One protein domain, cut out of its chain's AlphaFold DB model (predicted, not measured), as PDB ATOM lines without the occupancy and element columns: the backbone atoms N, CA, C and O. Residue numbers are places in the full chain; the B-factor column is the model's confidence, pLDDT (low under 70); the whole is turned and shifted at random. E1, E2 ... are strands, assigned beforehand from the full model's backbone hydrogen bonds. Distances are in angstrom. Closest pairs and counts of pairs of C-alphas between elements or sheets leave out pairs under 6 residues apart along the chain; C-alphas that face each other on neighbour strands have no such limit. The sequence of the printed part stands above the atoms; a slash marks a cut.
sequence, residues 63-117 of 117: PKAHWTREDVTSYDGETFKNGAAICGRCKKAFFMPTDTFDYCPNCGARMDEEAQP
ATOM      1  N   PRO A  63    -119.911-164.680-131.569       68.12
ATOM      2  CA  PRO A  63    -120.547-165.281-132.733       68.12
ATOM      3  C   PRO A  63    -122.055-165.140-132.603       68.12
ATOM      4  O   PRO A  63    -122.577-165.222-131.502       68.12
ATOM      5  N   LYS A  64    -122.768-164.896-133.691       81.25
ATOM      6  CA  LYS A  64    -124.209-164.649-133.608       81.25
ATOM      7  C   LYS A  64    -124.957-165.965-133.431       81.25
ATOM      8  O   LYS A  64    -124.556-166.990-133.990       81.25
ATOM      9  N   ALA A  65    -126.008-165.960-132.625       85.50
ATOM     10  CA  ALA A  65    -126.882-167.104-132.438       85.50
ATOM     11  C   ALA A  65    -128.302-166.648-132.092       85.50
ATOM     12  O   ALA A  65    -128.545-165.503-131.733       85.50
ATOM     13  N   HIS A  66    -129.229-167.595-132.152       86.88
ATOM     14  CA  HIS A  66    -130.575-167.442-131.619       86.88
ATOM     15  C   HIS A  66    -130.841-168.536-130.588       86.88
ATOM     16  O   HIS A  66    -130.217-169.608-130.615       86.88
ATOM     17  N   TRP A  67    -131.786-168.269-129.695       86.94
ATOM     18  CA  TRP A  67    -132.338-169.281-128.811       86.94
ATOM     19  C   TRP A  67    -133.364-170.121-129.568       86.94
ATOM     20  O   TRP A  67    -134.322-169.587-130.124       86.94
ATOM     21  N   THR A  68    -133.190-171.439-129.568       88.69
ATOM     22  CA  THR A  68    -134.271-172.379-129.884       88.69
ATOM     23  C   THR A  68    -134.888-172.877-128.586       88.69
ATOM     24  O   THR A  68    -134.205-172.972-127.565       88.69
ATOM     25  N   ARG A  69    -136.189-173.166-128.601       86.56
ATOM     26  CA  ARG A  69    -136.902-173.709-127.443       86.56
ATOM     27  C   ARG A  69    -137.268-175.157-127.697       86.56
ATOM     28  O   ARG A  69    -137.747-175.482-128.779       86.56
ATOM     29  N   GLU A  70    -137.050-175.993-126.695       88.25
ATOM     30  CA  GLU A  70    -137.467-177.392-126.709       88.25
ATOM     31  C   GLU A  70    -138.276-177.725-125.457       88.25
ATOM     32  O   GLU A  70    -138.092-177.130-124.387       88.25
ATOM     33  N   ASP A  71    -139.198-178.672-125.615       89.94
ATOM     34  CA  ASP A  71    -140.002-179.211-124.526       89.94
ATOM     35  C   ASP A  71    -139.127-180.095-123.632       89.94
ATOM     36  O   ASP A  71    -138.308-180.879-124.112       89.94
ATOM     37  N   VAL A  72    -139.308-179.981-122.318       85.38
ATOM     38  CA  VAL A  72    -138.538-180.750-121.332       85.38
ATOM     39  C   VAL A  72    -139.496-181.558-120.488       85.38
ATOM     40  O   VAL A  72    -140.411-180.995-119.898       85.38
ATOM     41  N   THR A  73    -139.256-182.859-120.382       87.81
ATOM     42  CA  THR A  73    -139.974-183.716-119.438       87.81
ATOM     43  C   THR A  73    -139.127-183.890-118.183       87.81
ATOM     44  O   THR A  73    -137.977-184.325-118.271       87.81
ATOM     45  N   SER A  74    -139.670-183.514-117.024       83.50
ATOM     46  CA  SER A  74    -139.027-183.752-115.732       83.50
ATOM     47  C   SER A  74    -138.966-185.239-115.408       83.50
ATOM     48  O   SER A  74    -139.615-186.076-116.038       83.50
ATOM     49  N   TYR A  75    -138.194-185.568-114.375       84.94
ATOM     50  CA  TYR A  75    -138.142-186.925-113.845       84.94
ATOM     51  C   TYR A  75    -139.519-187.430-113.378       84.94
ATOM     52  O   TYR A  75    -139.847-188.593-113.591       84.94
ATOM     53  N   ASP A  76    -140.348-186.542-112.822       90.69
ATOM     54  CA  ASP A  76    -141.713-186.845-112.370       90.69
ATOM     55  C   ASP A  76    -142.718-187.023-113.528       90.69
ATOM     56  O   ASP A  76    -143.892-187.309-113.303       90.69
ATOM     57  N   GLY A  77    -142.263-186.887-114.781       89.19
ATOM     58  CA  GLY A  77    -143.072-187.091-115.983       89.19
ATOM     59  C   GLY A  77    -143.852-185.858-116.442       89.19
ATOM     60  O   GLY A  77    -144.637-185.956-117.385       89.19
ATOM     61  N   GLU A  78    -143.644-184.697-115.821       89.62
ATOM     62  CA  GLU A  78    -144.281-183.446-116.236       89.62
ATOM     63  C   GLU A  78    -143.532-182.824-117.420       89.62
ATOM     64  O   GLU A  78    -142.325-182.593-117.352       89.62
ATOM     65  N   THR A  79    -144.242-182.530-118.512       88.19
ATOM     66  CA  THR A  79    -143.660-181.867-119.688       88.19
ATOM     67  C   THR A  79    -143.881-180.357-119.638       88.19
ATOM     68  O   THR A  79    -145.009-179.868-119.715       88.19
ATOM     69  N   PHE A  80    -142.783-179.609-119.591       84.69
ATOM     70  CA  PHE A  80    -142.740-178.156-119.693       84.69
ATOM     71  C   PHE A  80    -142.516-177.761-121.149       84.69
ATOM     72  O   PHE A  80    -141.435-177.976-121.706       84.69
ATOM     73  N   LYS A  81    -143.540-177.167-121.767       85.00
ATOM     74  CA  LYS A  81    -143.420-176.664-123.136       85.00
ATOM     75  C   LYS A  81    -142.405-175.532-123.206       85.00
ATOM     76  O   LYS A  81    -142.476-174.614-122.391       85.00
ATOM     77  N   ASN A  82    -141.505-175.570-124.190       81.94
ATOM     78  CA  ASN A  82    -140.424-174.587-124.351       81.94
ATOM     79  C   ASN A  82    -139.539-174.418-123.092       81.94
ATOM     80  O   ASN A  82    -138.987-173.338-122.860       81.94
ATOM     81  N   GLY A  83    -139.436-175.467-122.266       82.31
ATOM     82  CA  GLY A  83    -138.762-175.431-120.967       82.31
ATOM     83  C   GLY A  83    -137.236-175.339-121.041       82.31
ATOM     84  O   GLY A  83    -136.617-174.821-120.113       82.31
ATOM     85  N   ALA A  84    -136.619-175.793-122.136       87.25
ATOM     86  CA  ALA A  84    -135.187-175.640-122.376       87.25
ATOM     87  C   ALA A  84    -134.933-174.582-123.443       87.25
ATOM     88  O   ALA A  84    -135.513-174.615-124.529       87.25
ATOM     89  N   ALA A  85    -133.997-173.683-123.156       88.50
ATOM     90  CA  ALA A  85    -133.421-172.808-124.158       88.50
ATOM     91  C   ALA A  85    -132.103-173.385-124.662       88.50
ATOM     92  O   ALA A  85    -131.205-173.707-123.884       88.50
ATOM     93  N   ILE A  86    -131.978-173.505-125.974       88.31
ATOM     94  CA  ILE A  86    -130.837-174.128-126.629       88.31
ATOM     95  C   ILE A  86    -130.160-173.088-127.500       88.31
ATOM     96  O   ILE A  86    -130.781-172.418-128.322       88.31
ATOM     97  N   CYS A  87    -128.852-172.941-127.318       86.62
ATOM     98  CA  CYS A  87    -128.084-172.044-128.166       86.62
ATOM     99  C   CYS A  87    -127.999-172.616-129.587       86.62
ATOM    100  O   CYS A  87    -127.407-173.678-129.791       86.62
ATOM    101  N   GLY A  88    -128.483-171.874-130.586       85.81
ATOM    102  CA  GLY A  88    -128.436-172.273-131.995       85.81
ATOM    103  C   GLY A  88    -127.025-172.565-132.520       85.81
ATOM    104  O   GLY A  88    -126.882-173.353-133.454       85.81
ATOM    105  N   ARG A  89    -125.985-172.018-131.876       84.06
ATOM    106  CA  ARG A  89    -124.575-172.238-132.222       84.06
ATOM    107  C   ARG A  89    -123.950-173.434-131.507       84.06
ATOM    108  O   ARG A  89    -123.495-174.362-132.163       84.06
ATOM    109  N   CYS A  90    -123.864-173.408-130.175       83.12
ATOM    110  CA  CYS A  90    -123.141-174.444-129.423       83.12
ATOM    111  C   CYS A  90    -124.023-175.606-128.957       83.12
ATOM    112  O   CYS A  90    -123.514-176.514-128.310       83.12
ATOM    113  N   LYS A  91    -125.334-175.549-129.225       86.88
ATOM    114  CA  LYS A  91    -126.334-176.575-128.887       86.88
ATOM    115  C   LYS A  91    -126.434-176.921-127.398       86.88
ATOM    116  O   LYS A  91    -127.054-177.910-127.028       86.88
ATOM    117  N   LYS A  92    -125.851-176.095-126.524       86.12
ATOM    118  CA  LYS A  92    -125.971-176.257-125.072       86.12
ATOM    119  C   LYS A  92    -127.392-175.883-124.659       86.12
ATOM    120  O   LYS A  92    -127.854-174.800-125.026       86.12
ATOM    121  N   ALA A  93    -128.034-176.780-123.918       87.38
ATOM    122  CA  ALA A  93    -129.332-176.561-123.302       87.38
ATOM    123  C   ALA A  93    -129.171-175.895-121.929       87.38
ATOM    124  O   ALA A  93    -128.285-176.258-121.153       87.38
ATOM    125  N   PHE A  94    -130.049-174.943-121.642       84.00
ATOM    126  CA  PHE A  94    -130.147-174.232-120.377       84.00
ATOM    127  C   PHE A  94    -131.581-174.345-119.857       84.00
ATOM    128  O   PHE A  94    -132.531-174.041-120.578       84.00
ATOM    129  N   PHE A  95    -131.722-174.761-118.599       81.25
ATOM    130  CA  PHE A  95    -133.009-174.968-117.915       81.25
ATOM    131  C   PHE A  95    -133.402-173.765-117.038       81.25
ATOM    132  O   PHE A  95    -134.084-173.901-116.027       81.25
ATOM    133  N   MET A  96    -132.912-172.582-117.402       70.06
ATOM    134  CA  MET A  96    -133.114-171.308-116.709       70.06
ATOM    135  C   MET A  96    -133.711-170.290-117.693       70.06
ATOM    136  O   MET A  96    -133.534-170.471-118.901       70.06
ATOM    137  N   PRO A  97    -134.399-169.228-117.230       66.50
ATOM    138  CA  PRO A  97    -134.885-168.172-118.117       66.50
ATOM    139  C   PRO A  97    -133.687-167.487-118.783       66.50
ATOM    140  O   PRO A  97    -132.986-166.698-118.160       66.50
ATOM    141  N   THR A  98    -133.405-167.841-120.036       64.38
ATOM    142  CA  THR A  98    -132.297-167.275-120.834       64.38
ATOM    143  C   THR A  98    -132.746-166.099-121.700       64.38
ATOM    144  O   THR A  98    -131.934-165.446-122.344       64.38
ATOM    145  N   ASP A  99    -134.044-165.817-121.672       65.75
ATOM    146  CA  ASP A  99    -134.786-164.772-122.374       65.75
ATOM    147  C   ASP A  99    -134.237-163.371-122.059       65.75
ATOM    148  O   ASP A  99    -134.440-162.430-122.813       65.75
ATOM    149  N   THR A 100    -133.559-163.239-120.920       68.00
ATOM    150  CA  THR A 100    -132.953-161.999-120.431       68.00
ATOM    151  C   THR A 100    -131.459-161.905-120.730       68.00
ATOM    152  O   THR A 100    -130.813-160.958-120.290       68.00
ATOM    153  N   PHE A 101    -130.872-162.909-121.386       75.50
ATOM    154  CA  PHE A 101    -129.442-162.955-121.663       75.50
ATOM    155  C   PHE A 101    -129.182-162.573-123.118       75.50
ATOM    156  O   PHE A 101    -129.420-163.368-124.027       75.50
ATOM    157  N   ASP A 102    -128.559-161.411-123.311       81.06
ATOM    158  CA  ASP A 102    -128.077-160.934-124.617       81.06
ATOM    159  C   ASP A 102    -126.987-161.839-125.227       81.06
ATOM    160  O   ASP A 102    -126.555-161.644-126.364       81.06
ATOM    161  N   TYR A 103    -126.501-162.830-124.472       79.62
ATOM    162  CA  TYR A 103    -125.424-163.721-124.875       79.62
ATOM    163  C   TYR A 103    -125.610-165.149-124.347       79.62
ATOM    164  O   TYR A 103    -126.086-165.371-123.237       79.62
ATOM    165  N   CYS A 104    -125.128-166.143-125.097       82.06
ATOM    166  CA  CYS A 104    -125.013-167.524-124.642       82.06
ATOM    167  C   CYS A 104    -124.011-167.631-123.483       82.06
ATOM    168  O   CYS A 104    -122.820-167.391-123.719       82.06
ATOM    169  N   PRO A 105    -124.408-168.127-122.299       76.25
ATOM    170  CA  PRO A 105    -123.475-168.313-121.187       76.25
ATOM    171  C   PRO A 105    -122.337-169.296-121.512       76.25
ATOM    172  O   PRO A 105    -121.201-169.105-121.092       76.25
ATOM    173  N   ASN A 106    -122.606-170.316-122.337       77.69
ATOM    174  CA  ASN A 106    -121.626-171.359-122.664       77.69
ATOM    175  C   ASN A 106    -120.635-170.953-123.763       77.69
ATOM    176  O   ASN A 106    -119.452-171.274-123.684       77.69
ATOM    177  N   CYS A 107    -121.080-170.264-124.818       76.50
ATOM    178  CA  CYS A 107    -120.206-169.960-125.963       76.50
ATOM    179  C   CYS A 107    -119.971-168.468-126.226       76.50
ATOM    180  O   CYS A 107    -119.240-168.140-127.161       76.50
ATOM    181  N   GLY A 108    -120.568-167.580-125.422       76.25
ATOM    182  CA  GLY A 108    -120.473-166.125-125.572       76.25
ATOM    183  C   GLY A 108    -121.106-165.591-126.856       76.25
ATOM    184  O   GLY A 108    -120.802-164.477-127.266       76.25
ATOM    185  N   ALA A 109    -121.930-166.398-127.531       80.56
ATOM    186  CA  ALA A 109    -122.605-165.976-128.745       80.56
ATOM    187  C   ALA A 109    -123.641-164.897-128.443       80.56
ATOM    188  O   ALA A 109    -124.429-165.104-127.528       80.56
ATOM    189  N   ARG A 110    -123.671-163.797-129.195       82.31
ATOM    190  CA  ARG A 110    -124.702-162.769-129.022       82.31
ATOM    191  C   ARG A 110    -126.044-163.301-129.520       82.31
ATOM    192  O   ARG A 110    -126.098-163.891-130.600       82.31
ATOM    193  N   MET A 111    -127.073-163.133-128.703       83.19
ATOM    194  CA  MET A 111    -128.433-163.585-128.969       83.19
ATOM    195  C   MET A 111    -129.218-162.502-129.718       83.19
ATOM    196  O   MET A 111    -128.801-161.346-129.750       83.19
ATOM    197  N   ASP A 112    -130.308-162.904-130.369       74.88
ATOM    198  CA  ASP A 112    -131.211-162.032-131.145       74.88
ATOM    199  C   ASP A 112    -130.646-161.452-132.453       74.88
ATOM    200  O   ASP A 112    -131.237-160.553-133.051       74.88
ATOM    201  N   GLU A 113    -129.544-162.006-132.966       62.84
ATOM    202  CA  GLU A 113    -129.081-161.731-134.329       62.84
ATOM    203  C   GLU A 113    -129.187-163.000-135.194       62.84
ATOM    204  O   GLU A 113    -128.805-164.089-134.754       62.84
ATOM    205  N   GLU A 114    -129.694-162.878-136.431       56.62
ATOM    206  CA  GLU A 114    -129.748-163.998-137.384       56.62
ATOM    207  C   GLU A 114    -128.366-164.663-137.485       56.62
ATOM    208  O   GLU A 114    -127.347-164.006-137.729       56.62
ATOM    209  N   ALA A 115    -128.325-165.979-137.251       51.97
ATOM    210  CA  ALA A 115    -127.105-166.753-137.419       51.97
ATOM    211  C   ALA A 115    -126.689-166.649-138.892       51.97
ATOM    212  O   ALA A 115    -127.478-166.980-139.774       51.97
ATOM    213  N   GLN A 116    -125.479-166.146-139.159       50.00
ATOM    214  CA  GLN A 116    -124.968-166.098-140.527       50.00
ATOM    215  C   GLN A 116    -124.886-167.534-141.087       50.00
ATOM    216  O   GLN A 116    -124.508-168.432-140.327       50.00
ATOM    217  N   PRO A 117    -125.285-167.747-142.356       50.84
ATOM    218  CA  PRO A 117    -125.355-169.068-142.981       50.84
ATOM    219  C   PRO A 117    -124.000-169.778-143.068       50.84
ATOM    220  O   PRO A 117    -122.962-169.084-143.175       50.84
TER     221      PRO A 117
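What this domain is: This is residues 63 to 117 of the 117 residues of an uncharacterized protein of Ruminococcus sp. CAG:403 (UniProt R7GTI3). Little regular structure: one long antiparallel hairpin, E1 then E2, with a long looped stretch, residues 88 to 117, folded back beside it, tied to E2 by a short pairing. The turn between the strands and the last residue, Pro 117, lie at opposite ends of the longest axis. The 55 printed residues hold no named helix and two named strands, 16 residues, class all strand. The whole is elongated, 37 by 20 by 15 A, and only just compact, close to loose, with a radius of gyration of the C-alphas of 11.8 A.

How they stand to each other: E1, residues 67 to 73, and E2, residues 79 to 87, form a hairpin with a tight link, antiparallel at 146 degrees. N 68 and O 86, 2.9 A, and N 80 and O 72, 2.8 A, are within hydrogen-bond range. C-alphas 73 and 79 face each other at 4.1 A. Residues 85 to 86 of E2 pair antiparallel with residues 93 to 94.

Where its parts are: E1 begins at C-alpha 67 (-132.338, -169.281, -128.811) and spans 18.8 A. E2 spans 20.3 A and ends at C-alpha 87 (-128.084, -172.044, -128.166).

The domain as a whole: The C-alphas farthest apart, Asp 76 and Pro 117, are 39.0 A apart. The printed part has no cut. Confidence is under 70 at residue 63, residues 97 to 100 and residues 113 to 117.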